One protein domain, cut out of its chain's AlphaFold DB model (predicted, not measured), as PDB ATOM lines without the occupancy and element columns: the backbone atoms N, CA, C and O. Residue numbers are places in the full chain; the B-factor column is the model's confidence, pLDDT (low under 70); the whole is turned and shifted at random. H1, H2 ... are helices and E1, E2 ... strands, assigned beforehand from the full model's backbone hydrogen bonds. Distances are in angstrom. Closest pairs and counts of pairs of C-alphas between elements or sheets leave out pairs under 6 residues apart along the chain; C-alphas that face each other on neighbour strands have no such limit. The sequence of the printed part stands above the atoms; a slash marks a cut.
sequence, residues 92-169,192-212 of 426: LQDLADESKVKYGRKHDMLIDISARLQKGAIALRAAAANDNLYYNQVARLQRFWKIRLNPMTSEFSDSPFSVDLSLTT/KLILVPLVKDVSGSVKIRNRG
ATOM      1  N   LEU A  92     194.846 159.605 179.238       69.44
ATOM      2  CA  LEU A  92     194.215 160.277 178.095       69.44
ATOM      3  C   LEU A  92     194.830 159.861 176.754       69.44
ATOM      4  O   LEU A  92     194.095 159.692 175.786       69.44
ATOM      5  N   GLN A  93     196.151 159.681 176.710       76.50
ATOM      6  CA  GLN A  93     196.866 159.224 175.521       76.50
ATOM      7  C   GLN A  93     196.584 157.739 175.268       76.50
ATOM      8  O   GLN A  93     196.229 157.372 174.155       76.50
ATOM      9  N   ASP A  94     196.601 156.923 176.325       77.50
ATOM     10  CA  ASP A  94     196.238 155.507 176.275       77.50
ATOM     11  C   ASP A  94     194.780 155.329 175.806       77.50
ATOM     12  O   ASP A  94     194.514 154.498 174.944       77.50
ATOM     13  N   LEU A  95     193.835 156.161 176.281       77.31
ATOM     14  CA  LEU A  95     192.443 156.171 175.796       77.31
ATOM     15  C   LEU A  95     192.330 156.601 174.332       77.31
ATOM     16  O   LEU A  95     191.498 156.065 173.597       77.31
ATOM     17  N   ALA A  96     193.118 157.590 173.904       77.75
ATOM     18  CA  ALA A  96     193.112 158.067 172.528       77.75
ATOM     19  C   ALA A  96     193.662 156.995 171.576       77.75
ATOM     20  O   ALA A  96     193.019 156.694 170.567       77.75
ATOM     21  N   ASP A  97     194.773 156.354 171.933       81.00
ATOM     22  CA  ASP A  97     195.381 155.270 171.166       81.00
ATOM     23  C   ASP A  97     194.486 154.019 171.164       81.00
ATOM     24  O   ASP A  97     194.243 153.434 170.105       81.00
ATOM     25  N   GLU A  98     193.869 153.672 172.297       81.00
ATOM     26  CA  GLU A  98     192.876 152.596 172.388       81.00
ATOM     27  C   GLU A  98     191.634 152.899 171.534       81.00
ATOM     28  O   GLU A  98     191.140 152.029 170.811       81.00
ATOM     29  N   SER A  99     191.154 154.147 171.536       78.19
ATOM     30  CA  SER A  99     190.029 154.563 170.695       78.19
ATOM     31  C   SER A  99     190.378 154.486 169.208       78.19
ATOM     32  O   SER A  99     189.587 153.954 168.430       78.19
ATOM     33  N   LYS A 100     191.578 154.920 168.809       83.69
ATOM     34  CA  LYS A 100     192.056 154.878 167.423       83.69
ATOM     35  C   LYS A 100     192.199 153.441 166.929       83.69
ATOM     36  O   LYS A 100     191.733 153.129 165.837       83.69
ATOM     37  N   VAL A 101     192.750 152.549 167.754       85.62
ATOM     38  CA  VAL A 101     192.824 151.108 167.461       85.62
ATOM     39  C   VAL A 101     191.422 150.502 167.362       85.62
ATOM     40  O   VAL A 101     191.154 149.714 166.457       85.62
ATOM     41  N   LYS A 102     190.491 150.892 168.240       83.25
ATOM     42  CA  LYS A 102     189.097 150.426 168.204       83.25
ATOM     43  C   LYS A 102     188.363 150.894 166.947       83.25
ATOM     44  O   LYS A 102     187.625 150.105 166.360       83.25
ATOM     45  N   TYR A 103     188.556 152.142 166.525       81.19
ATOM     46  CA  TYR A 103     187.990 152.667 165.282       81.19
ATOM     47  C   TYR A 103     188.614 152.008 164.051       81.19
ATOM     48  O   TYR A 103     187.863 151.598 163.174       81.19
ATOM     49  N   GLY A 104     189.938 151.823 164.023       86.94
ATOM     50  CA  GLY A 104     190.634 151.106 162.948       86.94
ATOM     51  C   GLY A 104     190.115 149.678 162.785       86.94
ATOM     52  O   GLY A 104     189.626 149.322 161.722       86.94
ATOM     53  N   ARG A 105     190.050 148.905 163.880       86.88
ATOM     54  CA  ARG A 105     189.492 147.539 163.864       86.88
ATOM     55  C   ARG A 105     188.047 147.490 163.371       86.88
ATOM     56  O   ARG A 105     187.680 146.579 162.638       86.88
ATOM     57  N   LYS A 106     187.211 148.449 163.784       87.31
ATOM     58  CA  LYS A 106     185.823 148.540 163.303       87.31
ATOM     59  C   LYS A 106     185.755 148.898 161.821       87.31
ATOM     60  O   LYS A 106     184.896 148.373 161.125       87.31
ATOM     61  N   HIS A 107     186.627 149.785 161.355       88.25
ATOM     62  CA  HIS A 107     186.701 150.174 159.954       88.25
ATOM     63  C   HIS A 107     187.119 148.990 159.075       88.25
ATOM     64  O   HIS A 107     186.402 148.665 158.133       88.25
ATOM     65  N   ASP A 108     188.177 148.275 159.459       86.88
ATOM     66  CA  ASP A 108     188.648 147.074 158.758       86.88
ATOM     67  C   ASP A 108     187.568 145.981 158.735       86.88
ATOM     68  O   ASP A 108     187.315 145.364 157.702       86.88
ATOM     69  N   MET A 109     186.851 145.794 159.851       88.62
ATOM     70  CA  MET A 109     185.724 144.859 159.931       88.62
ATOM     71  C   MET A 109     184.576 145.250 158.991       88.62
ATOM     72  O   MET A 109     183.973 144.384 158.363       88.62
ATOM     73  N   LEU A 110     184.254 146.541 158.881       87.44
ATOM     74  CA  LEU A 110     183.223 147.016 157.957       87.44
ATOM     75  C   LEU A 110     183.640 146.827 156.494       87.44
ATOM     76  O   LEU A 110     182.792 146.470 155.675       87.44
ATOM     77  N   ILE A 111     184.923 147.016 156.175       90.06
ATOM     78  CA  ILE A 111     185.465 146.747 154.839       90.06
ATOM     79  C   ILE A 111     185.325 145.257 154.508       90.06
ATOM     80  O   ILE A 111     184.749 144.933 153.469       90.06
ATOM     81  N   ASP A 112     185.743 144.357 155.401       87.12
ATOM     82  CA  ASP A 112     185.614 142.907 155.195       87.12
ATOM     83  C   ASP A 112     184.148 142.479 155.008       87.12
ATOM     84  O   ASP A 112     183.801 141.777 154.054       87.12
ATOM     85  N   ILE A 113     183.241 142.984 155.852       88.88
ATOM     86  CA  ILE A 113     181.800 142.730 155.714       88.88
ATOM     87  C   ILE A 113     181.288 143.232 154.361       88.88
ATOM     88  O   ILE A 113     180.524 142.528 153.699       88.88
ATOM     89  N   SER A 114     181.706 144.422 153.924       85.38
ATOM     90  CA  SER A 114     181.286 144.976 152.636       85.38
ATOM     91  C   SER A 114     181.756 144.112 151.460       85.38
ATOM     92  O   SER A 114     180.955 143.820 150.571       85.38
ATOM     93  N   ALA A 115     182.993 143.607 151.498       85.19
ATOM     94  CA  ALA A 115     183.540 142.717 150.479       85.19
ATOM     95  C   ALA A 115     182.793 141.373 150.445       85.19
ATOM     96  O   ALA A 115     182.403 140.890 149.378       85.19
ATOM     97  N   ARG A 116     182.495 140.796 151.615       85.38
ATOM     98  CA  ARG A 116     181.706 139.558 151.731       85.38
ATOM     99  C   ARG A 116     180.279 139.731 151.215       85.38
ATOM    100  O   ARG A 116     179.781 138.862 150.499       85.38
ATOM    101  N   LEU A 117     179.633 140.854 151.529       89.75
ATOM    102  CA  LEU A 117     178.301 141.185 151.018       89.75
ATOM    103  C   LEU A 117     178.308 141.375 149.500       89.75
ATOM    104  O   LEU A 117     177.401 140.889 148.826       89.75
ATOM    105  N   GLN A 118     179.332 142.023 148.943       88.44
ATOM    106  CA  GLN A 118     179.479 142.170 147.495       88.44
ATOM    107  C   GLN A 118     179.675 140.816 146.804       88.44
ATOM    108  O   GLN A 118     178.975 140.527 145.831       88.44
ATOM    109  N   LYS A 119     180.539 139.947 147.343       86.50
ATOM    110  CA  LYS A 119     180.736 138.579 146.840       86.50
ATOM    111  C   LYS A 119     179.437 137.768 146.886       86.50
ATOM    112  O   LYS A 119     179.066 137.138 145.896       86.50
ATOM    113  N   GLY A 120     178.698 137.848 147.995       85.56
ATOM    114  CA  GLY A 120     177.381 137.225 148.137       85.56
ATOM    115  C   GLY A 120     176.355 137.770 147.137       85.56
ATOM    116  O   GLY A 120     175.630 136.999 146.512       85.56
ATOM    117  N   ALA A 121     176.332 139.085 146.911       86.75
ATOM    118  CA  ALA A 121     175.445 139.710 145.934       86.75
ATOM    119  C   ALA A 121     175.748 139.258 144.496       86.75
ATOM    120  O   ALA A 121     174.821 139.041 143.716       86.75
ATOM    121  N   ILE A 122     177.023 139.083 144.135       85.62
ATOM    122  CA  ILE A 122     177.427 138.550 142.824       85.62
ATOM    123  C   ILE A 122     176.965 137.095 142.674       85.62
ATOM    124  O   ILE A 122     176.342 136.759 141.665       85.62
ATOM    125  N   ALA A 123     177.179 136.255 143.692       82.69
ATOM    126  CA  ALA A 123     176.729 134.863 143.682       82.69
ATOM    127  C   ALA A 123     175.199 134.747 143.552       82.69
ATOM    128  O   ALA A 123     174.701 133.963 142.742       82.69
ATOM    129  N   LEU A 124     174.442 135.581 144.274       87.12
ATOM    130  CA  LEU A 124     172.981 135.638 144.168       87.12
ATOM    131  C   LEU A 124     172.516 136.108 142.785       87.12
ATOM    132  O   LEU A 124     171.557 135.555 142.248       87.12
ATOM    133  N   ARG A 125     173.197 137.081 142.166       85.12
ATOM    134  CA  ARG A 125     172.892 137.498 140.784       85.12
ATOM    135  C   ARG A 125     173.137 136.374 139.781       85.12
ATOM    136  O   ARG A 125     172.308 136.180 138.896       85.12
ATOM    137  N   ALA A 126     174.227 135.622 139.926       80.25
ATOM    138  CA  ALA A 126     174.509 134.467 139.076       80.25
ATOM    139  C   ALA A 126     173.451 133.360 139.255       80.25
ATOM    140  O   ALA A 126     172.936 132.825 138.272       80.25
ATOM    141  N   ALA A 127     173.054 133.072 140.499       80.81
ATOM    142  CA  ALA A 127     171.977 132.128 140.796       80.81
ATOM    143  C   ALA A 127     170.638 132.568 140.173       80.81
ATOM    144  O   ALA A 127     169.985 131.767 139.499       80.81
ATOM    145  N   ALA A 128     170.286 133.851 140.304       84.56
ATOM    146  CA  ALA A 128     169.086 134.433 139.710       84.56
ATOM    147  C   ALA A 128     169.115 134.405 138.171       84.56
ATOM    148  O   ALA A 128     168.094 134.146 137.535       84.56
ATOM    149  N   ALA A 129     170.277 134.617 137.544       81.56
ATOM    150  CA  ALA A 129     170.433 134.468 136.097       81.56
ATOM    151  C   ALA A 129     170.180 133.016 135.650       81.56
ATOM    152  O   ALA A 129     169.452 132.786 134.682       81.56
ATOM    153  N   ASN A 130     170.697 132.036 136.397       80.12
ATOM    154  CA  ASN A 130     170.451 130.616 136.141       80.12
ATOM    155  C   ASN A 130     168.975 130.235 136.334       80.12
ATOM    156  O   ASN A 130     168.448 129.426 135.570       80.12
ATOM    157  N   ASP A 131     168.294 130.805 137.330       82.31
ATOM    158  CA  ASP A 131     166.844 130.637 137.508       82.31
ATOM    159  C   ASP A 131     166.066 131.232 136.336       82.31
ATOM    160  O   ASP A 131     165.204 130.567 135.761       82.31
ATOM    161  N   ASN A 132     166.409 132.448 135.908       81.81
ATOM    162  CA  ASN A 132     165.771 133.092 134.763       81.81
ATOM    163  C   ASN A 132     165.885 132.242 133.490       81.81
ATOM    164  O   ASN A 132     164.917 132.131 132.737       81.81
ATOM    165  N   LEU A 133     167.035 131.609 133.240       79.44
ATOM    166  CA  LEU A 133     167.197 130.684 132.112       79.44
ATOM    167  C   LEU A 133     166.261 129.473 132.223       79.44
ATOM    168  O   LEU A 133     165.579 129.145 131.247       79.44
ATOM    169  N   TYR A 134     166.178 128.860 133.404       80.50
ATOM    170  CA  TYR A 134     165.289 127.730 133.670       80.50
ATOM    171  C   TYR A 134     163.819 128.095 133.418       80.50
ATOM    172  O   TYR A 134     163.153 127.462 132.593       80.50
ATOM    173  N   TYR A 135     163.318 129.163 134.048       82.69
ATOM    174  CA  TYR A 135     161.924 129.594 133.903       82.69
ATOM    175  C   TYR A 135     161.589 130.018 132.467       82.69
ATOM    176  O   TYR A 135     160.509 129.697 131.971       82.69
ATOM    177  N   ASN A 136     162.525 130.645 131.746       79.12
ATOM    178  CA  ASN A 136     162.342 130.969 130.328       79.12
ATOM    179  C   ASN A 136     162.201 129.715 129.452       79.12
ATOM    180  O   ASN A 136     161.388 129.688 128.524       79.12
ATOM    181  N   GLN A 137     162.973 128.662 129.724       75.25
ATOM    182  CA  GLN A 137     162.856 127.392 129.005       75.25
ATOM    183  C   GLN A 137     161.551 126.658 129.351       75.25
ATOM    184  O   GLN A 137     160.892 126.136 128.449       75.25
ATOM    185  N   VAL A 138     161.124 126.682 130.617       78.62
ATOM    186  CA  VAL A 138     159.816 126.159 131.052       78.62
ATOM    187  C   VAL A 138     158.670 126.905 130.359       78.62
ATOM    188  O   VAL A 138     157.779 126.266 129.802       78.62
ATOM    189  N   ALA A 139     158.725 128.237 130.280       76.19
ATOM    190  CA  ALA A 139     157.726 129.047 129.578       76.19
ATOM    191  C   ALA A 139     157.659 128.727 128.074       76.19
ATOM    192  O   ALA A 139     156.579 128.686 127.483       76.19
ATOM    193  N   ARG A 140     158.803 128.444 127.434       74.19
ATOM    194  CA  ARG A 140     158.837 127.968 126.038       74.19
ATOM    195  C   ARG A 140     158.184 126.593 125.891       74.19
ATOM    196  O   ARG A 140     157.457 126.383 124.925       74.19
ATOM    197  N   LEU A 141     158.414 125.675 126.832       71.50
ATOM    198  CA  LEU A 141     157.781 124.352 126.838       71.50
ATOM    199  C   LEU A 141     156.266 124.444 127.059       71.50
ATOM    200  O   LEU A 141     155.525 123.720 126.399       71.50
ATOM    201  N   GLN A 142     155.800 125.375 127.895       77.88
ATOM    202  CA  GLN A 142     154.376 125.589 128.178       77.88
ATOM    203  C   GLN A 142     153.555 125.945 126.928       77.88
ATOM    204  O   GLN A 142     152.361 125.674 126.879       77.88
ATOM    205  N   ARG A 143     154.185 126.510 125.885       72.00
ATOM    206  CA  ARG A 143     153.511 126.808 124.608       72.00
ATOM    207  C   ARG A 143     153.017 125.557 123.877       72.00
ATOM    208  O   ARG A 143     152.075 125.654 123.101       72.00
ATOM    209  N   PHE A 144     153.666 124.414 124.099       66.75
ATOM    210  CA  PHE A 144     153.388 123.161 123.388       66.75
ATOM    211  C   PHE A 144     152.922 122.033 124.309       66.75
ATOM    212  O   PHE A 144     152.353 121.055 123.836       66.75
ATOM    213  N   TRP A 145     153.175 122.152 125.613       72.69
ATOM    214  CA  TRP A 145     152.957 121.091 126.587       72.69
ATOM    215  C   TRP A 145     152.177 121.599 127.795       72.69
ATOM    216  O   TRP A 145     152.393 122.713 128.274       72.69
ATOM    217  N   LYS A 146     151.312 120.745 128.349       76.62
ATOM    218  CA  LYS A 146     150.611 121.035 129.600       76.62
ATOM    219  C   LYS A 146     151.562 120.803 130.773       76.62
ATOM    220  O   LYS A 146     151.913 119.668 131.083       76.62
ATOM    221  N   ILE A 147     151.987 121.881 131.422       79.81
ATOM    222  CA  ILE A 147     152.871 121.826 132.591       79.81
ATOM    223  C   ILE A 147     152.021 121.894 133.859       79.81
ATOM    224  O   ILE A 147     151.107 122.712 133.958       79.81
ATOM    225  N   ARG A 148     152.310 121.024 134.826       78.00
ATOM    226  CA  ARG A 148     151.679 121.009 136.148       78.00
ATOM    227  C   ARG A 148     152.733 121.165 137.234       78.00
ATOM    228  O   ARG A 148     153.853 120.669 137.095       78.00
ATOM    229  N   LEU A 149     152.346 121.813 138.329       74.75
ATOM    230  CA  LEU A 149     153.095 121.742 139.579       74.75
ATOM    231  C   LEU A 149     153.161 120.280 140.017       74.75
ATOM    232  O   LEU A 149     152.164 119.558 139.947       74.75
ATOM    233  N   ASN A 150     154.356 119.830 140.373       66.69
ATOM    234  CA  ASN A 150     154.579 118.444 140.737       66.69
ATOM    235  C   ASN A 150     153.927 118.174 142.112       66.69
ATOM    236  O   ASN A 150     154.348 118.763 143.101       66.69
ATOM    237  N   PRO A 151     152.912 117.295 142.213       60.59
ATOM    238  CA  PRO A 151     152.199 117.065 143.473       60.59
ATOM    239  C   PRO A 151     153.046 116.318 144.517       60.59
ATOM    240  O   PRO A 151     152.650 116.221 145.671       60.59
ATOM    241  N   MET A 152     154.193 115.762 144.110       56.38
ATOM    242  CA  MET A 152     155.089 114.960 144.952       56.38
ATOM    243  C   MET A 152     156.228 115.772 145.579       56.38
ATOM    244  O   MET A 152     157.179 115.191 146.102       56.38
ATOM    245  N   THR A 153     156.185 117.097 145.491       53.88
ATOM    246  CA  THR A 153     157.248 117.948 146.019       53.88
ATOM    247  C   THR A 153     156.806 118.536 147.344       53.88
ATOM    248  O   THR A 153     155.885 119.349 147.380       53.88
ATOM    249  N   SER A 154     157.495 118.149 148.421       51.03
ATOM    250  CA  SER A 154     157.623 119.026 149.584       51.03
ATOM    251  C   SER A 154     158.126 120.392 149.104       51.03
ATOM    252  O   SER A 154     158.790 120.475 148.067       51.03
ATOM    253  N   GLU A 155     157.806 121.453 149.840       50.75
ATOM    254  CA  GLU A 155     157.997 122.873 149.487       50.75
ATOM    255  C   GLU A 155     159.443 123.284 149.100       50.75
ATOM    256  O   GLU A 155     159.685 124.431 148.741       50.75
ATOM    257  N   PHE A 156     160.394 122.342 149.090       50.19
ATOM    258  CA  PHE A 156     161.826 122.532 148.859       50.19
ATOM    259  C   PHE A 156     162.449 121.553 147.841       50.19
ATOM    260  O   PHE A 156     163.631 121.242 147.942       50.19
ATOM    261  N   SER A 157     161.696 120.999 146.883       55.88
ATOM    262  CA  SER A 157     162.293 120.065 145.906       55.88
ATOM    263  C   SER A 157     162.910 120.758 144.678       55.88
ATOM    264  O   SER A 157     162.289 121.643 144.088       55.88
ATOM    265  N   ASP A 158     164.015 120.195 144.178       61.50
ATOM    266  CA  ASP A 158     164.726 120.570 142.938       61.50
ATOM    267  C   ASP A 158     163.908 120.460 141.628       61.50
ATOM    268  O   ASP A 158     164.419 120.730 140.538       61.50
ATOM    269  N   SER A 159     162.650 120.006 141.690       63.53
ATOM    270  CA  SER A 159     161.804 119.750 140.514       63.53
ATOM    271  C   SER A 159     160.358 120.241 140.681       63.53
ATOM    272  O   SER A 159     159.443 119.417 140.780       63.53
ATOM    273  N   PRO A 160     160.121 121.567 140.700       70.19
ATOM    274  CA  PRO A 160     158.798 122.140 140.974       70.19
ATOM    275  C   PRO A 160     157.771 121.866 139.865       70.19
ATOM    276  O   PRO A 160     156.567 121.819 140.122       70.19
ATOM    277  N   PHE A 161     158.226 121.648 138.627       77.50
ATOM    278  CA  PHE A 161     157.351 121.465 137.469       77.50
ATOM    279  C   PHE A 161     157.454 120.066 136.878       77.50
ATOM    280  O   PHE A 161     158.504 119.426 136.882       77.50
ATOM    281  N   SER A 162     156.348 119.617 136.302       77.44
ATOM    282  CA  SER A 162     156.258 118.375 135.550       77.44
ATOM    283  C   SER A 162     155.464 118.577 134.264       77.44
ATOM    284  O   SER A 162     154.513 119.355 134.224       77.44
ATOM    285  N   VAL A 163     155.864 117.886 133.200       73.06
ATOM    286  CA  VAL A 163     155.124 117.855 131.937       73.06
ATOM    287  C   VAL A 163     154.121 116.714 131.988       73.06
ATOM    288  O   VAL A 163     154.485 115.571 132.262       73.06
ATOM    289  N   ASP A 164     152.862 117.033 131.716       73.25
ATOM    290  CA  ASP A 164     151.792 116.063 131.555       73.25
ATOM    291  C   ASP A 164     151.852 115.480 130.139       73.25
ATOM    292  O   ASP A 164     151.590 116.178 129.158       73.25
ATOM    293  N   LEU A 165     152.239 114.207 130.039       65.69
ATOM    294  CA  LEU A 165     152.267 113.467 128.774       65.69
ATOM    295  C   LEU A 165     150.963 112.704 128.501       65.69
ATOM    296  O   LEU A 165     150.888 111.966 127.517       65.69
ATOM    297  N   SER A 166     149.935 112.854 129.345       62.69
ATOM    298  CA  SER A 166     148.653 112.206 129.080       62.69
ATOM    299  C   SER A 166     148.049 112.741 127.780       62.69
ATOM    300  O   SER A 166     147.861 113.942 127.586       62.69
ATOM    301  N   LEU A 167     147.761 111.826 126.853       57.31
ATOM    302  CA  LEU A 167     146.940 112.134 125.689       57.31
ATOM    303  C   LEU A 167     145.570 112.497 126.234       57.31
ATOM    304  O   LEU A 167     144.996 111.715 126.992       57.31
ATOM    305  N   THR A 168     145.093 113.691 125.900       45.16
ATOM    306  CA  THR A 168     143.808 114.224 126.343       45.16
ATOM    307  C   THR A 168     142.685 113.257 125.982       45.16
ATOM    308  O   THR A 168     142.066 113.371 124.929       45.16
ATOM    309  N   THR A 169     142.362 112.335 126.880       40.34
ATOM    310  CA  THR A 169     140.961 112.049 127.109       40.34
ATOM    311  C   THR A 169     140.438 113.327 127.743       40.34
ATOM    312  O   THR A 169     140.997 113.828 128.721       40.34
ATOM    313  N   LYS A 192     146.265 107.208 133.061       43.62
ATOM    314  CA  LYS A 192     147.371 107.239 134.011       43.62
ATOM    315  C   LYS A 192     148.090 108.556 133.741       43.62
ATOM    316  O   LYS A 192     148.655 108.730 132.666       43.62
ATOM    317  N   LEU A 193     147.977 109.510 134.663       50.62
ATOM    318  CA  LEU A 193     148.651 110.799 134.556       50.62
ATOM    319  C   LEU A 193     150.152 110.520 134.624       50.62
ATOM    320  O   LEU A 193     150.688 110.241 135.696       50.62
ATOM    321  N   ILE A 194     150.822 110.524 133.472       60.19
ATOM    322  CA  ILE A 194     152.272 110.359 133.418       60.19
ATOM    323  C   ILE A 194     152.885 111.751 133.467       60.19
ATOM    324  O   ILE A 194     153.001 112.442 132.455       60.19
ATOM    325  N   LEU A 195     153.238 112.156 134.683       61.62
ATOM    326  CA  LEU A 195     153.949 113.395 134.956       61.62
ATOM    327  C   LEU A 195     155.454 113.151 134.843       61.62
ATOM    328  O   LEU A 195     156.014 112.317 135.555       61.62
ATOM    329  N   VAL A 196     156.109 113.893 133.955       63.25
ATOM    330  CA  VAL A 196     157.562 113.853 133.770       63.25
ATOM    331  C   VAL A 196     158.191 115.055 134.478       63.25
ATOM    332  O   VAL A 196     157.962 116.179 134.033       63.25
ATOM    333  N   PRO A 197     158.967 114.866 135.564       68.44
ATOM    334  CA  PRO A 197     159.543 115.980 136.307       68.44
ATOM    335  C   PRO A 197     160.647 116.684 135.514       68.44
ATOM    336  O   PRO A 197     161.529 116.034 134.938       68.44
ATOM    337  N   LEU A 198     160.606 118.016 135.537       68.75
ATOM    338  CA  LEU A 198     161.641 118.901 135.015       68.75
ATOM    339  C   LEU A 198     162.614 119.254 136.144       68.75
ATOM    340  O   LEU A 198     162.191 119.577 137.252       68.75
ATOM    341  N   VAL A 199     163.911 119.173 135.862       75.06
ATOM    342  CA  VAL A 199     165.003 119.439 136.808       75.06
ATOM    343  C   VAL A 199     165.899 120.529 136.236       75.06
ATOM    344  O   VAL A 199     166.126 120.572 135.022       75.06
ATOM    345  N   LYS A 200     166.409 121.398 137.108       72.88
ATOM    346  CA  LYS A 200     167.406 122.412 136.764       72.88
ATOM    347  C   LYS A 200     168.810 121.798 136.776       72.88
ATOM    348  O   LYS A 200     169.207 121.160 137.742       72.88
ATOM    349  N   ASP A 201     169.551 121.977 135.690       70.06
ATOM    350  CA  ASP A 201     170.963 121.603 135.588       70.06
ATOM    351  C   ASP A 201     171.880 122.651 136.243       70.06
ATOM    352  O   ASP A 201     171.470 123.795 136.441       70.06
ATOM    353  N   VAL A 202     173.152 122.309 136.487       65.88
ATOM    354  CA  VAL A 202     174.171 123.244 137.025       65.88
ATOM    355  C   VAL A 202     174.326 124.492 136.134       65.88
ATOM    356  O   VAL A 202     174.610 125.584 136.613       65.88
ATOM    357  N   SER A 203     174.047 124.344 134.835       61.84
ATOM    358  CA  SER A 203     174.024 125.413 133.828       61.84
ATOM    359  C   SER A 203     172.734 126.257 133.797       61.84
ATOM    360  O   SER A 203     172.592 127.128 132.942       61.84
ATOM    361  N   GLY A 204     171.744 125.962 134.646       59.97
ATOM    362  CA  GLY A 204     170.407 126.570 134.602       59.97
ATOM    363  C   GLY A 204     169.483 126.018 133.507       59.97
ATOM    364  O   GLY A 204     168.341 126.453 133.390       59.97
ATOM    365  N   SER A 205     169.937 125.048 132.706       68.00
ATOM    366  CA  SER A 205     169.116 124.436 131.652       68.00
ATOM    367  C   SER A 205     168.141 123.387 132.194       68.00
ATOM    368  O   SER A 205     168.417 122.701 133.176       68.00
ATOM    369  N   VAL A 206     167.001 123.226 131.523       66.81
ATOM    370  CA  VAL A 206     165.978 122.225 131.846       66.81
ATOM    371  C   VAL A 206     166.433 120.834 131.400       66.81
ATOM    372  O   VAL A 206     166.802 120.626 130.243       66.81
ATOM    373  N   LYS A 207     166.334 119.852 132.298       70.88
ATOM    374  CA  LYS A 207     166.515 118.417 132.029       70.88
ATOM    375  C   LYS A 207     165.309 117.616 132.523       70.88
ATOM    376  O   LYS A 207     164.521 118.089 133.334       70.88
ATOM    377  N   ILE A 208     165.159 116.393 132.021       66.81
ATOM    378  CA  ILE A 208     164.088 115.466 132.411       66.81
ATOM    379  C   ILE A 208     164.645 114.417 133.375       66.81
ATOM    380  O   ILE A 208     165.675 113.802 133.091       66.81
ATOM    381  N   ARG A 209     163.955 114.174 134.494       64.38
ATOM    382  CA  ARG A 209     164.323 113.116 135.449       64.38
ATOM    383  C   ARG A 209     163.700 111.785 135.023       64.38
ATOM    384  O   ARG A 209     162.497 111.586 135.182       64.38
ATOM    385  N   ASN A 210     164.507 110.852 134.514       54.50
ATOM    386  CA  ASN A 210     164.042 109.493 134.218       54.50
ATOM    387  C   ASN A 210     163.821 108.712 135.523       54.50
ATOM    388  O   ASN A 210     164.778 108.282 136.163       54.50
ATOM    389  N   ARG A 211     162.562 108.487 135.917       43.97
ATOM    390  CA  ARG A 211     162.227 107.438 136.892       43.97
ATOM    391  C   ARG A 211     162.060 106.116 136.134       43.97
ATOM    392  O   ARG A 211     161.051 105.933 135.461       43.97
ATOM    393  N   GLY A 212     163.032 105.207 136.252       36.75
ATOM    394  CA  GLY A 212     162.837 103.784 135.925       36.75
ATOM    395  C   GLY A 212     163.490 103.226 134.653       36.75
ATOM    396  O   GLY A 212     163.057 102.176 134.192       36.75
TER     397      GLY A 212
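What this domain is: This is residues 92 to 169 and 192 to 212 of the 426 residues of an uncharacterized protein of Chlamydomonas eustigma (UniProt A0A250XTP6). One very long helix, H1, ends on a small, strongly twisted sheet of four short strands, like a long handle with a small head; residues 92 to 125 of H1 stick out free, and its residues 130 to 142 cover one face of the sheet. The printed part has 99 residues, with one named helix followed by four named strands, E1 to E4. The sheet's order is E1, E2, E3, E4, antiparallel throughout, and the class is mixed, helices and strands. The whole is extended, with a radius of gyration of the C-alphas of 24.7 A, and spans 88 by 24 by 21 A, its length made by the free part of H1.

How they stand to each other: H1, residues 92 to 142, is on one face of the sheet, two layers of a helix and a sheet, at a height over the sheet of 14.0 A. Every O i to N i+4 pair of H1 is within hydrogen-bond range. A tight link of 3 residues leads to E1, residues 146 to 149, an edge strand. The closest C-alphas of H1 and E1 are those of Leu 141 and Ile 147, 8.0 A apart. E1 forms a hairpin with E2, residues 161 to 164, at 140 degrees between their directions; N 148 and O 162 are 2.8 A apart, within hydrogen-bond range. H1 and E2 are near each other, with 6 pairs of C-alphas within 10 A. E2 is the antiparallel neighbour of E3, residues 195 to 200, at 146 degrees, with N 163 and O 196 at 2.8 A. H1 lies over E3, slantwise to it at 34 degrees on the local plane; only just not over E2, on which 2 of its C-alphas fall. E3 forms a hairpin with E4, residues 206 to 208, the other edge strand, with N 199 and O 207 at 2.8 A. The pairing of E3 is staggered: residues 195 to 197 pair with E2 and 198 to 200 with E4. The closest C-alphas of H1 and E4 are those of Tyr 134 and Val 206, 5.8 A apart. E4 is apart from E1 and E2.

Where its parts are: H1 begins at C-alpha 92, (194.215, 160.277, 178.095), and runs 72.7 A to C-alpha 142, (154.376, 125.589, 128.178). E1 measures 10.3 A, E2 9.7 A, E3 16.3 A and E4 7.0 A, which ends at C-alpha 208, (164.088, 115.466, 132.411).

The domain as a whole: The C-alphas of Leu 92 and Thr 169, the two farthest apart, are 88.1 A apart. Residues 170 to 191 are not printed, and C-alphas 169 and 192 are 10.6 A apart across this cut, in the link from E2 to E3. The link from E1 to E2, 11 residues, is long. The mean pLDDT of the printed part is 73.1; 34 residues are under 70, among them 150 to 159 and 192 to 198.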